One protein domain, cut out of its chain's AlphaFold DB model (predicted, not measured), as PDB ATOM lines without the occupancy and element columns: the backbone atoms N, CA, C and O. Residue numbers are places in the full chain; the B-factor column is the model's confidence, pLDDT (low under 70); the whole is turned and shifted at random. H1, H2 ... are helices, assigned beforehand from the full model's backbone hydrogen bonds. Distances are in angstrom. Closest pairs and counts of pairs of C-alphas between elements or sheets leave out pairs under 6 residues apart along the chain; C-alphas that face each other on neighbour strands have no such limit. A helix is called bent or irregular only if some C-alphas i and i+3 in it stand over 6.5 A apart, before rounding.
ATOM      1  N   TYR A 300     286.413 319.681 316.643       93.75
ATOM      2  CA  TYR A 300     287.595 319.103 315.988       93.75
ATOM      3  C   TYR A 300     288.502 320.174 315.341       93.75
ATOM      4  O   TYR A 300     288.753 320.125 314.129       93.75
ATOM      5  N   PRO A 301     289.062 321.122 316.117       91.94
ATOM      6  CA  PRO A 301     289.808 322.264 315.579       91.94
ATOM      7  C   PRO A 301     291.031 321.858 314.745       91.94
ATOM      8  O   PRO A 301     291.265 322.420 313.677       91.94
ATOM      9  N   GLU A 302     291.786 320.846 315.188       91.75
ATOM     10  CA  GLU A 302     292.982 320.369 314.477       91.75
ATOM     11  C   GLU A 302     292.635 319.716 313.130       91.75
ATOM     12  O   GLU A 302     293.291 319.987 312.129       91.75
ATOM     13  N   MET A 303     291.578 318.893 313.079       89.56
ATOM     14  CA  MET A 303     291.153 318.250 311.828       89.56
ATOM     15  C   MET A 303     290.519 319.243 310.855       89.56
ATOM     16  O   MET A 303     290.637 319.056 309.647       89.56
ATOM     17  N   SER A 304     289.846 320.280 311.363       90.44
ATOM     18  CA  SER A 304     289.305 321.349 310.524       90.44
ATOM     19  C   SER A 304     290.428 322.139 309.852       90.44
ATOM     20  O   SER A 304     290.424 322.261 308.633       90.44
ATOM     21  N   ALA A 305     291.419 322.597 310.626       91.50
ATOM     22  CA  ALA A 305     292.555 323.343 310.087       91.50
ATOM     23  C   ALA A 305     293.373 322.507 309.089       91.50
ATOM     24  O   ALA A 305     293.693 322.977 308.000       91.50
ATOM     25  N   GLU A 306     293.645 321.238 309.418       92.19
ATOM     26  CA  GLU A 306     294.354 320.329 308.512       92.19
ATOM     27  C   GLU A 306     293.584 320.103 307.203       92.19
ATOM     28  O   GLU A 306     294.189 320.033 306.133       92.19
ATOM     29  N   TYR A 307     292.252 319.989 307.258       90.25
ATOM     30  CA  TYR A 307     291.440 319.847 306.051       90.25
ATOM     31  C   TYR A 307     291.568 321.069 305.141       90.25
ATOM     32  O   TYR A 307     291.808 320.905 303.946       90.25
ATOM     33  N   ASP A 308     291.455 322.274 305.699       89.69
ATOM     34  CA  ASP A 308     291.534 323.520 304.933       89.69
ATOM     35  C   ASP A 308     292.909 323.683 304.266       89.69
ATOM     36  O   ASP A 308     292.988 323.997 303.076       89.69
ATOM     37  N   GLU A 309     293.989 323.371 304.990       90.62
ATOM     38  CA  GLU A 309     295.355 323.357 304.450       90.62
ATOM     39  C   GLU A 309     295.507 322.355 303.296       90.62
ATOM     40  O   GLU A 309     296.069 322.682 302.246       90.62
ATOM     41  N   LEU A 310     294.987 321.133 303.457       88.12
ATOM     42  CA  LEU A 310     295.057 320.096 302.426       88.12
ATOM     43  C   LEU A 310     294.228 320.454 301.188       88.12
ATOM     44  O   LEU A 310     294.686 320.226 300.067       88.12
ATOM     45  N   MET A 311     293.029 321.012 301.367       88.12
ATOM     46  CA  MET A 311     292.178 321.431 300.253       88.12
ATOM     47  C   MET A 311     292.805 322.591 299.481       88.12
ATOM     48  O   MET A 311     292.805 322.563 298.254       88.12
ATOM     49  N   GLN A 312     293.388 323.574 300.171       87.81
ATOM     50  CA  GLN A 312     294.063 324.699 299.523       87.81
ATOM     51  C   GLN A 312     295.321 324.268 298.752       87.81
ATOM     52  O   GLN A 312     295.639 324.858 297.721       87.81
ATOM     53  N   ALA A 313     296.048 323.266 299.249       86.69
ATOM     54  CA  ALA A 313     297.305 322.829 298.651       86.69
ATOM     55  C   ALA A 313     297.137 321.845 297.479       86.69
ATOM     56  O   ALA A 313     297.999 321.815 296.601       86.69
ATOM     57  N   TYR A 314     296.084 321.016 297.480       85.50
ATOM     58  CA  TYR A 314     296.002 319.847 296.592       85.50
ATOM     59  C   TYR A 314     294.692 319.698 295.811       85.50
ATOM     60  O   TYR A 314     294.578 318.755 295.028       85.50
ATOM     61  N   CYS A 315     293.702 320.570 296.001       85.62
ATOM     62  CA  CYS A 315     292.448 320.518 295.251       85.62
ATOM     63  C   CYS A 315     292.309 321.705 294.296       85.62
ATOM     64  O   CYS A 315     292.860 322.779 294.531       85.62
ATOM     65  N   HIS A 316     291.527 321.511 293.235       88.00
ATOM     66  CA  HIS A 316     291.102 322.601 292.365       88.00
ATOM     67  C   HIS A 316     290.252 323.628 293.130       88.00
ATOM     68  O   HIS A 316     289.685 323.342 294.192       88.00
ATOM     69  N   GLU A 317     290.136 324.829 292.556       83.31
ATOM     70  CA  GLU A 317     289.343 325.917 293.124       83.31
ATOM     71  C   GLU A 317     287.891 325.500 293.407       83.31
ATOM     72  O   GLU A 317     287.307 324.619 292.767       83.31
ATOM     73  N   ALA A 318     287.278 326.160 294.391       76.75
ATOM     74  CA  ALA A 318     285.910 325.871 294.774       76.75
ATOM     75  C   ALA A 318     284.940 326.070 293.597       76.75
ATOM     76  O   ALA A 318     284.812 327.170 293.071       76.75
ATOM     77  N   GLY A 319     284.209 325.012 293.235       74.94
ATOM     78  CA  GLY A 319     283.279 325.026 292.101       74.94
ATOM     79  C   GLY A 319     283.880 324.512 290.794       74.94
ATOM     80  O   GLY A 319     283.149 324.379 289.816       74.94
ATOM     81  N   TRP A 320     285.170 324.165 290.775       86.62
ATOM     82  CA  TRP A 320     285.739 323.410 289.667       86.62
ATOM     83  C   TRP A 320     285.083 322.030 289.568       86.62
ATOM     84  O   TRP A 320     284.839 321.365 290.579       86.62
ATOM     85  N   CYS A 321     284.809 321.599 288.344       85.12
ATOM     86  CA  CYS A 321     284.253 320.293 288.023       85.12
ATOM     87  C   CYS A 321     284.962 319.735 286.779       85.12
ATOM     88  O   CYS A 321     285.349 320.514 285.905       85.12
ATOM     89  N   PRO A 322     285.135 318.407 286.676       83.50
ATOM     90  CA  PRO A 322     285.696 317.795 285.480       83.50
ATOM     91  C   PRO A 322     284.841 318.039 284.231       83.50
ATOM     92  O   PRO A 322     283.614 318.062 284.308       83.50
ATOM     93  N   ASP A 323     285.484 318.098 283.065       80.62
ATOM     94  CA  ASP A 323     284.813 318.358 281.780       80.62
ATOM     95  C   ASP A 323     283.754 317.311 281.404       80.62
ATOM     96  O   ASP A 323     282.820 317.610 280.667       80.62
ATOM     97  N   TRP A 324     283.877 316.085 281.922       75.88
ATOM     98  CA  TRP A 324     282.931 314.996 281.676       75.88
ATOM     99  C   TRP A 324     281.642 315.087 282.510       75.88
ATOM    100  O   TRP A 324     280.753 314.256 282.328       75.88
ATOM    101  N   PHE A 325     281.519 316.063 283.417       77.44
ATOM    102  CA  PHE A 325     280.246 316.344 284.082       77.44
ATOM    103  C   PHE A 325     279.258 316.980 283.100       77.44
ATOM    104  O   PHE A 325     279.607 317.922 282.383       77.44
ATOM    105  N   THR A 326     278.005 316.520 283.130       78.31
ATOM    106  CA  THR A 326     276.906 317.191 282.420       78.31
ATOM    107  C   THR A 326     276.560 318.516 283.096       78.31
ATOM    108  O   THR A 326     276.834 318.701 284.282       78.31
ATOM    109  N   ASP A 327     275.936 319.441 282.368       79.44
ATOM    110  CA  ASP A 327     275.559 320.743 282.933       79.44
ATOM    111  C   ASP A 327     274.593 320.592 284.122       79.44
ATOM    112  O   ASP A 327     274.833 321.190 285.166       79.44
ATOM    113  N   ASP A 328     273.631 319.665 284.053       77.94
ATOM    114  CA  ASP A 328     272.753 319.329 285.186       77.94
ATOM    115  C   ASP A 328     273.537 318.860 286.426       77.94
ATOM    116  O   ASP A 328     273.212 319.213 287.561       77.94
ATOM    117  N   GLN A 329     274.598 318.064 286.237       80.75
ATOM    118  CA  GLN A 329     275.445 317.616 287.347       80.75
ATOM    119  C   GLN A 329     276.250 318.771 287.943       80.75
ATOM    120  O   GLN A 329     276.499 318.781 289.152       80.75
ATOM    121  N   LYS A 330     276.673 319.732 287.114       86.50
ATOM    122  CA  LYS A 330     277.362 320.944 287.570       86.50
ATOM    123  C   LYS A 330     276.408 321.852 288.339       86.50
ATOM    124  O   LYS A 330     276.797 322.353 289.392       86.50
ATOM    125  N   ASP A 331     275.171 321.997 287.878       87.56
ATOM    126  CA  ASP A 331     274.130 322.776 288.547       87.56
ATOM    127  C   ASP A 331     273.734 322.162 289.894       87.56
ATOM    128  O   ASP A 331     273.658 322.879 290.891       87.56
ATOM    129  N   GLU A 332     273.577 320.836 289.976       85.81
ATOM    130  CA  GLU A 332     273.360 320.117 291.242       85.81
ATOM    131  C   GLU A 332     274.526 320.321 292.221       85.81
ATOM    132  O   GLU A 332     274.319 320.652 293.391       85.81
ATOM    133  N   LEU A 333     275.762 320.173 291.736       86.75
ATOM    134  CA  LEU A 333     276.971 320.381 292.532       86.75
ATOM    135  C   LEU A 333     277.072 321.823 293.044       86.75
ATOM    136  O   LEU A 333     277.454 322.072 294.187       86.75
ATOM    137  N   TRP A 334     276.744 322.782 292.182       89.62
ATOM    138  CA  TRP A 334     276.738 324.195 292.517       89.62
ATOM    139  C   TRP A 334     275.611 324.534 293.498       89.62
ATOM    140  O   TRP A 334     275.818 325.337 294.409       89.62
ATOM    141  N   ALA A 335     274.436 323.929 293.356       89.81
ATOM    142  CA  ALA A 335     273.295 324.188 294.222       89.81
ATOM    143  C   ALA A 335     273.443 323.578 295.622       89.81
ATOM    144  O   ALA A 335     272.771 324.038 296.543       89.81
ATOM    145  N   ASP A 336     274.331 322.597 295.816       90.50
ATOM    146  CA  ASP A 336     274.560 321.969 297.120       90.50
ATOM    147  C   ASP A 336     276.009 322.066 297.652       90.50
ATOM    148  O   ASP A 336     276.728 321.063 297.740       90.50
ATOM    149  N   PRO A 337     276.465 323.260 298.086       89.50
ATOM    150  CA  PRO A 337     277.767 323.418 298.733       89.50
ATOM    151  C   PRO A 337     277.968 322.578 300.001       89.50
ATOM    152  O   PRO A 337     279.108 322.231 300.307       89.50
ATOM    153  N   PHE A 338     276.899 322.225 300.727       88.75
ATOM    154  CA  PHE A 338     276.953 321.396 301.936       88.75
ATOM    155  C   PHE A 338     277.588 320.025 301.686       88.75
ATOM    156  O   PHE A 338     278.301 319.512 302.552       88.75
ATOM    157  N   GLY A 339     277.431 319.465 300.483       85.25
ATOM    158  CA  GLY A 339     278.114 318.236 300.082       85.25
ATOM    159  C   GLY A 339     279.647 318.346 300.092       85.25
ATOM    160  O   GLY A 339     280.322 317.329 300.218       85.25
ATOM    161  N   GLU A 340     280.207 319.562 300.019       85.06
ATOM    162  CA  GLU A 340     281.651 319.860 299.966       85.06
ATOM    163  C   GLU A 340     282.440 318.998 298.978       85.06
ATOM    164  O   GLU A 340     283.580 318.603 299.223       85.06
ATOM    165  N   ARG A 341     281.845 318.680 297.834       83.62
ATOM    166  CA  ARG A 341     282.533 317.860 296.848       83.62
ATOM    167  C   ARG A 341     283.683 318.665 296.231       83.62
ATOM    168  O   ARG A 341     283.474 319.698 295.594       83.62
ATOM    169  N   ARG A 342     284.909 318.202 296.478       84.06
ATOM    170  CA  ARG A 342     286.173 318.775 295.996       84.06
ATOM    171  C   ARG A 342     286.875 317.780 295.083       84.06
ATOM    172  O   ARG A 342     286.701 316.570 295.221       84.06
ATOM    173  N   PHE A 343     287.669 318.297 294.155       86.75
ATOM    174  CA  PHE A 343     288.427 317.483 293.214       86.75
ATOM    175  C   PHE A 343     289.910 317.763 293.391       86.75
ATOM    176  O   PHE A 343     290.328 318.917 293.400       86.75
ATOM    177  N   ILE A 344     290.679 316.691 293.559       84.12
ATOM    178  CA  ILE A 344     292.128 316.755 293.717       84.12
ATOM    179  C   ILE A 344     292.741 317.148 292.375       84.12
ATOM    180  O   ILE A 344     292.443 316.509 291.367       84.12
ATOM    181  N   ASP A 345     293.610 318.154 292.392       83.06
ATOM    182  CA  ASP A 345     294.408 318.534 291.234       83.06
ATOM    183  C   ASP A 345     295.582 317.560 291.108       83.06
ATOM    184  O   ASP A 345     296.532 317.567 291.900       83.06
ATOM    185  N   GLU A 346     295.487 316.655 290.136       76.06
ATOM    186  CA  GLU A 346     296.512 315.635 289.945       76.06
ATOM    187  C   GLU A 346     297.826 316.209 289.402       76.06
ATOM    188  O   GLU A 346     298.874 315.616 289.654       76.06
ATOM    189  N   ASP A 347     297.808 317.373 288.748       72.50
ATOM    190  CA  ASP A 347     299.001 317.997 288.168       72.50
ATOM    191  C   ASP A 347     299.891 318.661 289.235       72.50
ATOM    192  O   ASP A 347     301.111 318.754 289.060       72.50
ATOM    193  N   ILE A 348     299.303 319.083 290.359       73.31
ATOM    194  CA  ILE A 348     300.011 319.735 291.476       73.31
ATOM    195  C   ILE A 348     300.540 318.706 292.489       73.31
ATOM    196  O   ILE A 348     301.443 318.999 293.281       73.31
ATOM    197  N   LEU A 349     300.051 317.460 292.450       68.25
ATOM    198  CA  LEU A 349     300.581 316.398 293.299       68.25
ATOM    199  C   LEU A 349     302.073 316.158 292.971       68.25
ATOM    200  O   LEU A 349     302.392 315.779 291.838       68.25
ATOM    201  N   PRO A 350     302.999 316.278 293.954       57.50
ATOM    202  CA  PRO A 350     304.459 316.225 293.746       57.50
ATOM    203  C   PRO A 350     304.980 314.998 292.981       57.50
ATOM    204  O   PRO A 350     306.106 314.956 292.495       57.50
ATOM    205  N   SER A 351     304.164 313.964 292.910       53.41
ATOM    206  CA  SER A 351     304.463 312.620 292.461       53.41
ATOM    207  C   SER A 351     303.859 312.279 291.089       53.41
ATOM    208  O   SER A 351     304.367 311.372 290.433       53.41
ATOM    209  N   PHE A 352     302.880 313.042 290.585       47.53
ATOM    210  CA  PHE A 352     302.416 312.935 289.190       47.53
ATOM    211  C   PHE A 352     303.448 313.539 288.216       47.53
ATOM    212  O   PHE A 352     303.710 312.997 287.139       47.53
ATOM    213  N   LEU A 353     304.160 314.579 288.670       47.25
ATOM    214  CA  LEU A 353     305.345 315.140 288.007       47.25
ATOM    215  C   LEU A 353     306.519 314.137 287.915       47.25
ATOM    216  O   LEU A 353     307.285 314.174 286.950       47.25
ATOM    217  N   LEU A 354     306.639 313.201 288.869       45.81
ATOM    218  CA  LEU A 354     307.647 312.124 288.867       45.81
ATOM    219  C   LEU A 354     307.296 310.977 287.900       45.81
ATOM    220  O   LEU A 354     308.188 310.451 287.235       45.81
ATOM    221  N   VAL A 355     306.014 310.620 287.755       47.53
ATOM    222  CA  VAL A 355     305.561 309.568 286.817       47.53
ATOM    223  C   VAL A 355     305.669 310.017 285.357       47.53
ATOM    224  O   VAL A 355     306.055 309.227 284.497       47.53
ATOM    225  N   ARG A 356     305.428 311.302 285.061       45.41
ATOM    226  CA  ARG A 356     305.665 311.869 283.719       45.41
ATOM    227  C   ARG A 356     307.143 311.894 283.313       45.41
ATOM    228  O   ARG A 356     307.439 311.991 282.126       45.41
ATOM    229  N   THR A 357     308.064 311.821 284.277       43.84
ATOM    230  CA  THR A 357     309.509 311.989 284.048       43.84
ATOM    231  C   THR A 357     310.340 310.730 284.303       43.84
ATOM    232  O   THR A 357     311.499 310.688 283.892       43.84
ATOM    233  N   SER A 358     309.787 309.679 284.919       43.44
ATOM    234  CA  SER A 358     310.551 308.466 285.225       43.44
ATOM    235  C   SER A 358     309.708 307.187 285.209       43.44
ATOM    236  O   SER A 358     308.692 307.057 285.884       43.44
ATOM    237  N   SER A 359     310.174 306.200 284.440       45.59
ATOM    238  CA  SER A 359     309.593 304.863 284.270       45.59
ATOM    239  C   SER A 359     309.867 303.927 285.459       45.59
ATOM    240  O   SER A 359     310.252 302.773 285.260       45.59
ATOM    241  N   ALA A 360     309.743 304.407 286.700       42.25
ATOM    242  CA  ALA A 360     310.126 303.643 287.886       42.25
ATOM    243  C   ALA A 360     309.015 303.574 288.945       42.25
ATOM    244  O   ALA A 360     308.499 304.578 289.431       42.25
ATOM    245  N   LEU A 361     308.698 302.332 289.318       49.19
ATOM    246  CA  LEU A 361     307.857 301.915 290.436       49.19
ATOM    247  C   LEU A 361     308.338 302.512 291.770       49.19
ATOM    248  O   LEU A 361     309.185 301.929 292.441       49.19
ATOM    249  N   THR A 362     307.729 303.610 292.209       43.34
ATOM    250  CA  THR A 362     307.737 304.026 293.621       43.34
ATOM    251  C   THR A 362     306.418 304.718 293.966       43.34
ATOM    252  O   THR A 362     306.215 305.872 293.611       43.34
ATOM    253  N   MET A 363     305.523 304.022 294.685       47.75
ATOM    254  CA  MET A 363     304.230 304.550 295.166       47.75
ATOM    255  C   MET A 363     304.010 304.412 296.701       47.75
ATOM    256  O   MET A 363     303.099 303.690 297.105       47.75
ATOM    257  N   PRO A 364     304.787 305.065 297.602       46.12
ATOM    258  CA  PRO A 364     304.411 305.143 299.028       46.12
ATOM    259  C   PRO A 364     303.744 306.470 299.448       46.12
ATOM    260  O   PRO A 364     302.865 306.455 300.304       46.12
ATOM    261  N   GLN A 365     304.131 307.621 298.873       47.03
ATOM    262  CA  GLN A 365     303.685 308.943 299.365       47.03
ATOM    263  C   GLN A 365     302.388 309.484 298.725       47.03
ATOM    264  O   GLN A 365     301.664 310.241 299.366       47.03
ATOM    265  N   ILE A 366     302.021 309.056 297.507       51.25
ATOM    266  CA  ILE A 366     300.703 309.374 296.895       51.25
ATOM    267  C   ILE A 366     299.574 308.797 297.743       51.25
ATOM    268  O   ILE A 366     298.558 309.444 298.006       51.25
ATOM    269  N   THR A 367     299.793 307.569 298.197       57.34
ATOM    270  CA  THR A 367     298.878 306.829 299.044       57.34
ATOM    271  C   THR A 367     298.688 307.557 300.373       57.34
ATOM    272  O   THR A 367     297.573 307.577 300.865       57.34
ATOM    273  N   SER A 368     299.696 308.236 300.942       69.88
ATOM    274  CA  SER A 368     299.536 308.892 302.250       69.88
ATOM    275  C   SER A 368     298.676 310.159 302.214       69.88
ATOM    276  O   SER A 368     297.809 310.285 303.074       69.88
ATOM    277  N   ILE A 369     298.853 311.064 301.240       78.38
ATOM    278  CA  ILE A 369     298.048 312.306 301.158       78.38
ATOM    279  C   ILE A 369     296.614 311.989 300.729       78.38
ATOM    280  O   ILE A 369     295.676 312.378 301.424       78.38
ATOM    281  N   LYS A 370     296.425 311.202 299.655       76.69
ATOM    282  CA  LYS A 370     295.081 310.781 299.219       76.69
ATOM    283  C   LYS A 370     294.360 309.993 300.323       76.69
ATOM    284  O   LYS A 370     293.176 310.220 300.551       76.69
ATOM    285  N   ASN A 371     295.054 309.121 301.066       81.19
ATOM    286  CA  ASN A 371     294.442 308.428 302.208       81.19
ATOM    287  C   ASN A 371     294.150 309.367 303.380       81.19
ATOM    288  O   ASN A 371     293.165 309.144 304.082       81.19
ATOM    289  N   ARG A 372     294.980 310.393 303.623       87.19
ATOM    290  CA  ARG A 372     294.730 311.360 304.696       87.19
ATOM    291  C   ARG A 372     293.501 312.209 304.395       87.19
ATOM    292  O   ARG A 372     292.635 312.283 305.261       87.19
ATOM    293  N   ILE A 373     293.387 312.727 303.169       86.88
ATOM    294  CA  ILE A 373     292.194 313.435 302.681       86.88
ATOM    295  C   ILE A 373     290.961 312.541 302.846       86.88
ATOM    296  O   ILE A 373     290.057 312.905 303.589       86.88
ATOM    297  N   ARG A 374     290.977 311.314 302.300       85.75
ATOM    298  CA  ARG A 374     289.853 310.363 302.429       85.75
ATOM    299  C   ARG A 374     289.481 310.056 303.880       85.75
ATOM    300  O   ARG A 374     288.309 309.884 304.193       85.75
ATOM    301  N   LYS A 375     290.466 309.961 304.779       88.38
ATOM    302  CA  LYS A 375     290.225 309.709 306.206       88.38
ATOM    303  C   LYS A 375     289.525 310.893 306.874       88.38
ATOM    304  O   LYS A 375     288.628 310.673 307.685       88.38
ATOM    305  N   ILE A 376     289.934 312.120 306.553       89.62
ATOM    306  CA  ILE A 376     289.295 313.334 307.072       89.62
ATOM    307  C   ILE A 376     287.898 313.498 306.459       89.62
ATOM    308  O   ILE A 376     286.950 313.757 307.192       89.62
ATOM    309  N   GLU A 377     287.730 313.254 305.158       90.00
ATOM    310  CA  GLU A 377     286.427 313.266 304.478       90.00
ATOM    311  C   GLU A 377     285.453 312.238 305.062       90.00
ATOM    312  O   GLU A 377     284.305 312.575 305.327       90.00
ATOM    313  N   ALA A 378     285.906 311.009 305.336       88.19
ATOM    314  CA  ALA A 378     285.075 309.986 305.970       88.19
ATOM    315  C   ALA A 378     284.598 310.432 307.360       88.19
ATOM    316  O   ALA A 378     283.417 310.313 307.682       88.19
ATOM    317  N   HIS A 379     285.497 311.008 308.163       92.75
ATOM    318  CA  HIS A 379     285.143 311.548 309.473       92.75
ATOM    319  C   HIS A 379     284.160 312.724 309.366       92.75
ATOM    320  O   HIS A 379     283.155 312.763 310.075       92.75
ATOM    321  N   ARG A 380     284.422 313.677 308.461       91.88
ATOM    322  CA  ARG A 380     283.529 314.812 308.178       91.88
ATOM    323  C   ARG A 380     282.157 314.328 307.717       91.88
ATOM    324  O   ARG A 380     281.160 314.835 308.207       91.88
ATOM    325  N   SER A 381     282.089 313.308 306.863       89.19
ATOM    326  CA  SER A 381     280.829 312.702 306.423       89.19
ATOM    327  C   SER A 381     280.038 312.100 307.586       89.19
ATOM    328  O   SER A 381     278.827 312.294 307.643       89.19
ATOM    329  N   THR A 382     280.692 311.409 308.527       90.62
ATOM    330  CA  THR A 382     280.025 310.902 309.740       90.62
ATOM    331  C   THR A 382     279.525 312.041 310.628       90.62
ATOM    332  O   THR A 382     278.404 311.984 311.123       90.62
ATOM    333  N   SER A 383     280.323 313.098 310.800       90.94
ATOM    334  CA  SER A 383     279.913 314.283 311.561       90.94
ATOM    335  C   SER A 383     278.743 315.024 310.906       90.94
ATOM    336  O   SER A 383     277.828 315.424 311.616       90.94
ATOM    337  N   LYS A 384     278.734 315.169 309.574       90.94
ATOM    338  CA  LYS A 384     277.605 315.751 308.835       90.94
ATOM    339  C   LYS A 384     276.333 314.946 309.041       90.94
ATOM    340  O   LYS A 384     275.319 315.535 309.374       90.94
ATOM    341  N   ALA A 385     276.395 313.621 308.912       89.06
ATOM    342  CA  ALA A 385     275.230 312.768 309.142       89.06
ATOM    343  C   ALA A 385     274.662 312.950 310.564       89.06
ATOM    344  O   ALA A 385     273.458 313.103 310.729       89.06
ATOM    345  N   ALA A 386     275.529 313.027 311.581       88.31
ATOM    346  CA  ALA A 386     275.105 313.293 312.957       88.31
ATOM    347  C   ALA A 386     274.497 314.699 313.141       88.31
ATOM    348  O   ALA A 386     273.531 314.856 313.883       88.31
ATOM    349  N   PHE A 387     275.038 315.710 312.455       89.00
ATOM    350  CA  PHE A 387     274.498 317.072 312.445       89.00
ATOM    351  C   PHE A 387     273.100 317.117 311.806       89.00
ATOM    352  O   PHE A 387     272.182 317.713 312.359       89.00
ATOM    353  N   GLU A 388     272.897 316.393 310.701       86.88
ATOM    354  CA  GLU A 388     271.588 316.271 310.051       86.88
ATOM    355  C   GLU A 388     270.548 315.555 310.922       86.88
ATOM    356  O   GLU A 388     269.384 315.953 310.940       86.88
ATOM    357  N   GLU A 389     270.953 314.522 311.667       83.38
ATOM    358  CA  GLU A 389     270.079 313.812 312.609       83.38
ATOM    359  C   GLU A 389     269.683 314.670 313.821       83.38
ATOM    360  O   GLU A 389     268.601 314.480 314.382       83.38
ATOM    361  N   ALA A 390     270.526 315.631 314.211       78.19
ATOM    362  CA  ALA A 390     270.251 316.556 315.309       78.19
ATOM    363  C   ALA A 390     269.213 317.640 314.953       78.19
ATOM    364  O   ALA A 390     268.658 318.266 315.857       78.19
ATOM    365  N   GLY A 391     268.892 317.821 313.664       65.62
ATOM    366  CA  GLY A 391     267.910 318.803 313.196       65.62
ATOM    367  C   GLY A 391     268.386 320.259 313.265       65.62
ATOM    368  O   GLY A 391     267.548 321.164 313.259       65.62
TER     369      GLY A 391
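Overview. This is residues 300 to 391 of the 392 residues of the protein "Helix-turn-helix protein" of Novosphingobium sp. ST904 (UniProt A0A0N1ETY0). Two helices, the long H4 and the shorter H1, cross as a skewed X, while the rest of the printed part is a winding chain with two small helices, H2 and H3, set away from that crossing. H2 lies off to one side on a loop, H3 lies toward the end of the model where H4 begins, and the last turns of H4, residues 385 to 390, stick out at the other end. The printed part has 92 residues with four named helices in the order H1, H2, H3, H4 and no named strand; its class is all helix. It is loose, with a radius of gyration of the C-alphas of 15.7 A, and only just flat, spanning 52 by 35 by 18 A.

Arrangement. H1, residues 301 to 314, touches H4, residues 365 to 390, with residues 373 to 376 of H4 alone. Their closest C-alphas are those of Tyr 307 and Ile 376, 6.9 A apart, and the centres of the two helices are 11.6 A apart. They run opposite ways at a steep tilt of 51 degrees. H2, residues 327 to 335, touches no helix and is apart from H1 and H4. H3, residues 352 to 355, touches no helix either, and it is apart from H1, H2 and H4. In H1, H2 and H4 every O i to N i+4 pair is within hydrogen-bond range; H3 is too short for such a pair, and its one O i to N i+3 pair is within range.

Along the chain. H1 begins at C-alpha 301, (289.808, 322.264, 315.579), and is 20.1 A long from first to last C-alpha. H2 is 12.0 A long and begins at C-alpha 327, (275.559, 320.743, 282.933). H3 has four residues, Phe 352 to Val 355. H4, with 26 residues the longest helix, measures 37.8 A and ends at C-alpha 390, (270.251, 316.556, 315.309). No helix is bent.

Size, cuts and confidence. The C-alphas farthest apart are those of Ser 359 and Gly 391, 52.6 A. Residues 356 to 361 stand free, and so do residues 385 to 391, of which 385 to 390 belong to H4. The body without these stretches spans 39 by 33 by 17 A. The links from H1 to H2, 12 residues, and from H2 to H3, 16 residues, are long; the link from H3 to H4, 9 residues, is short but not tight. The printed part has no cut. Its mean pLDDT is 77.7, and the value is under 70 at residues 349 to 368 and residue 391.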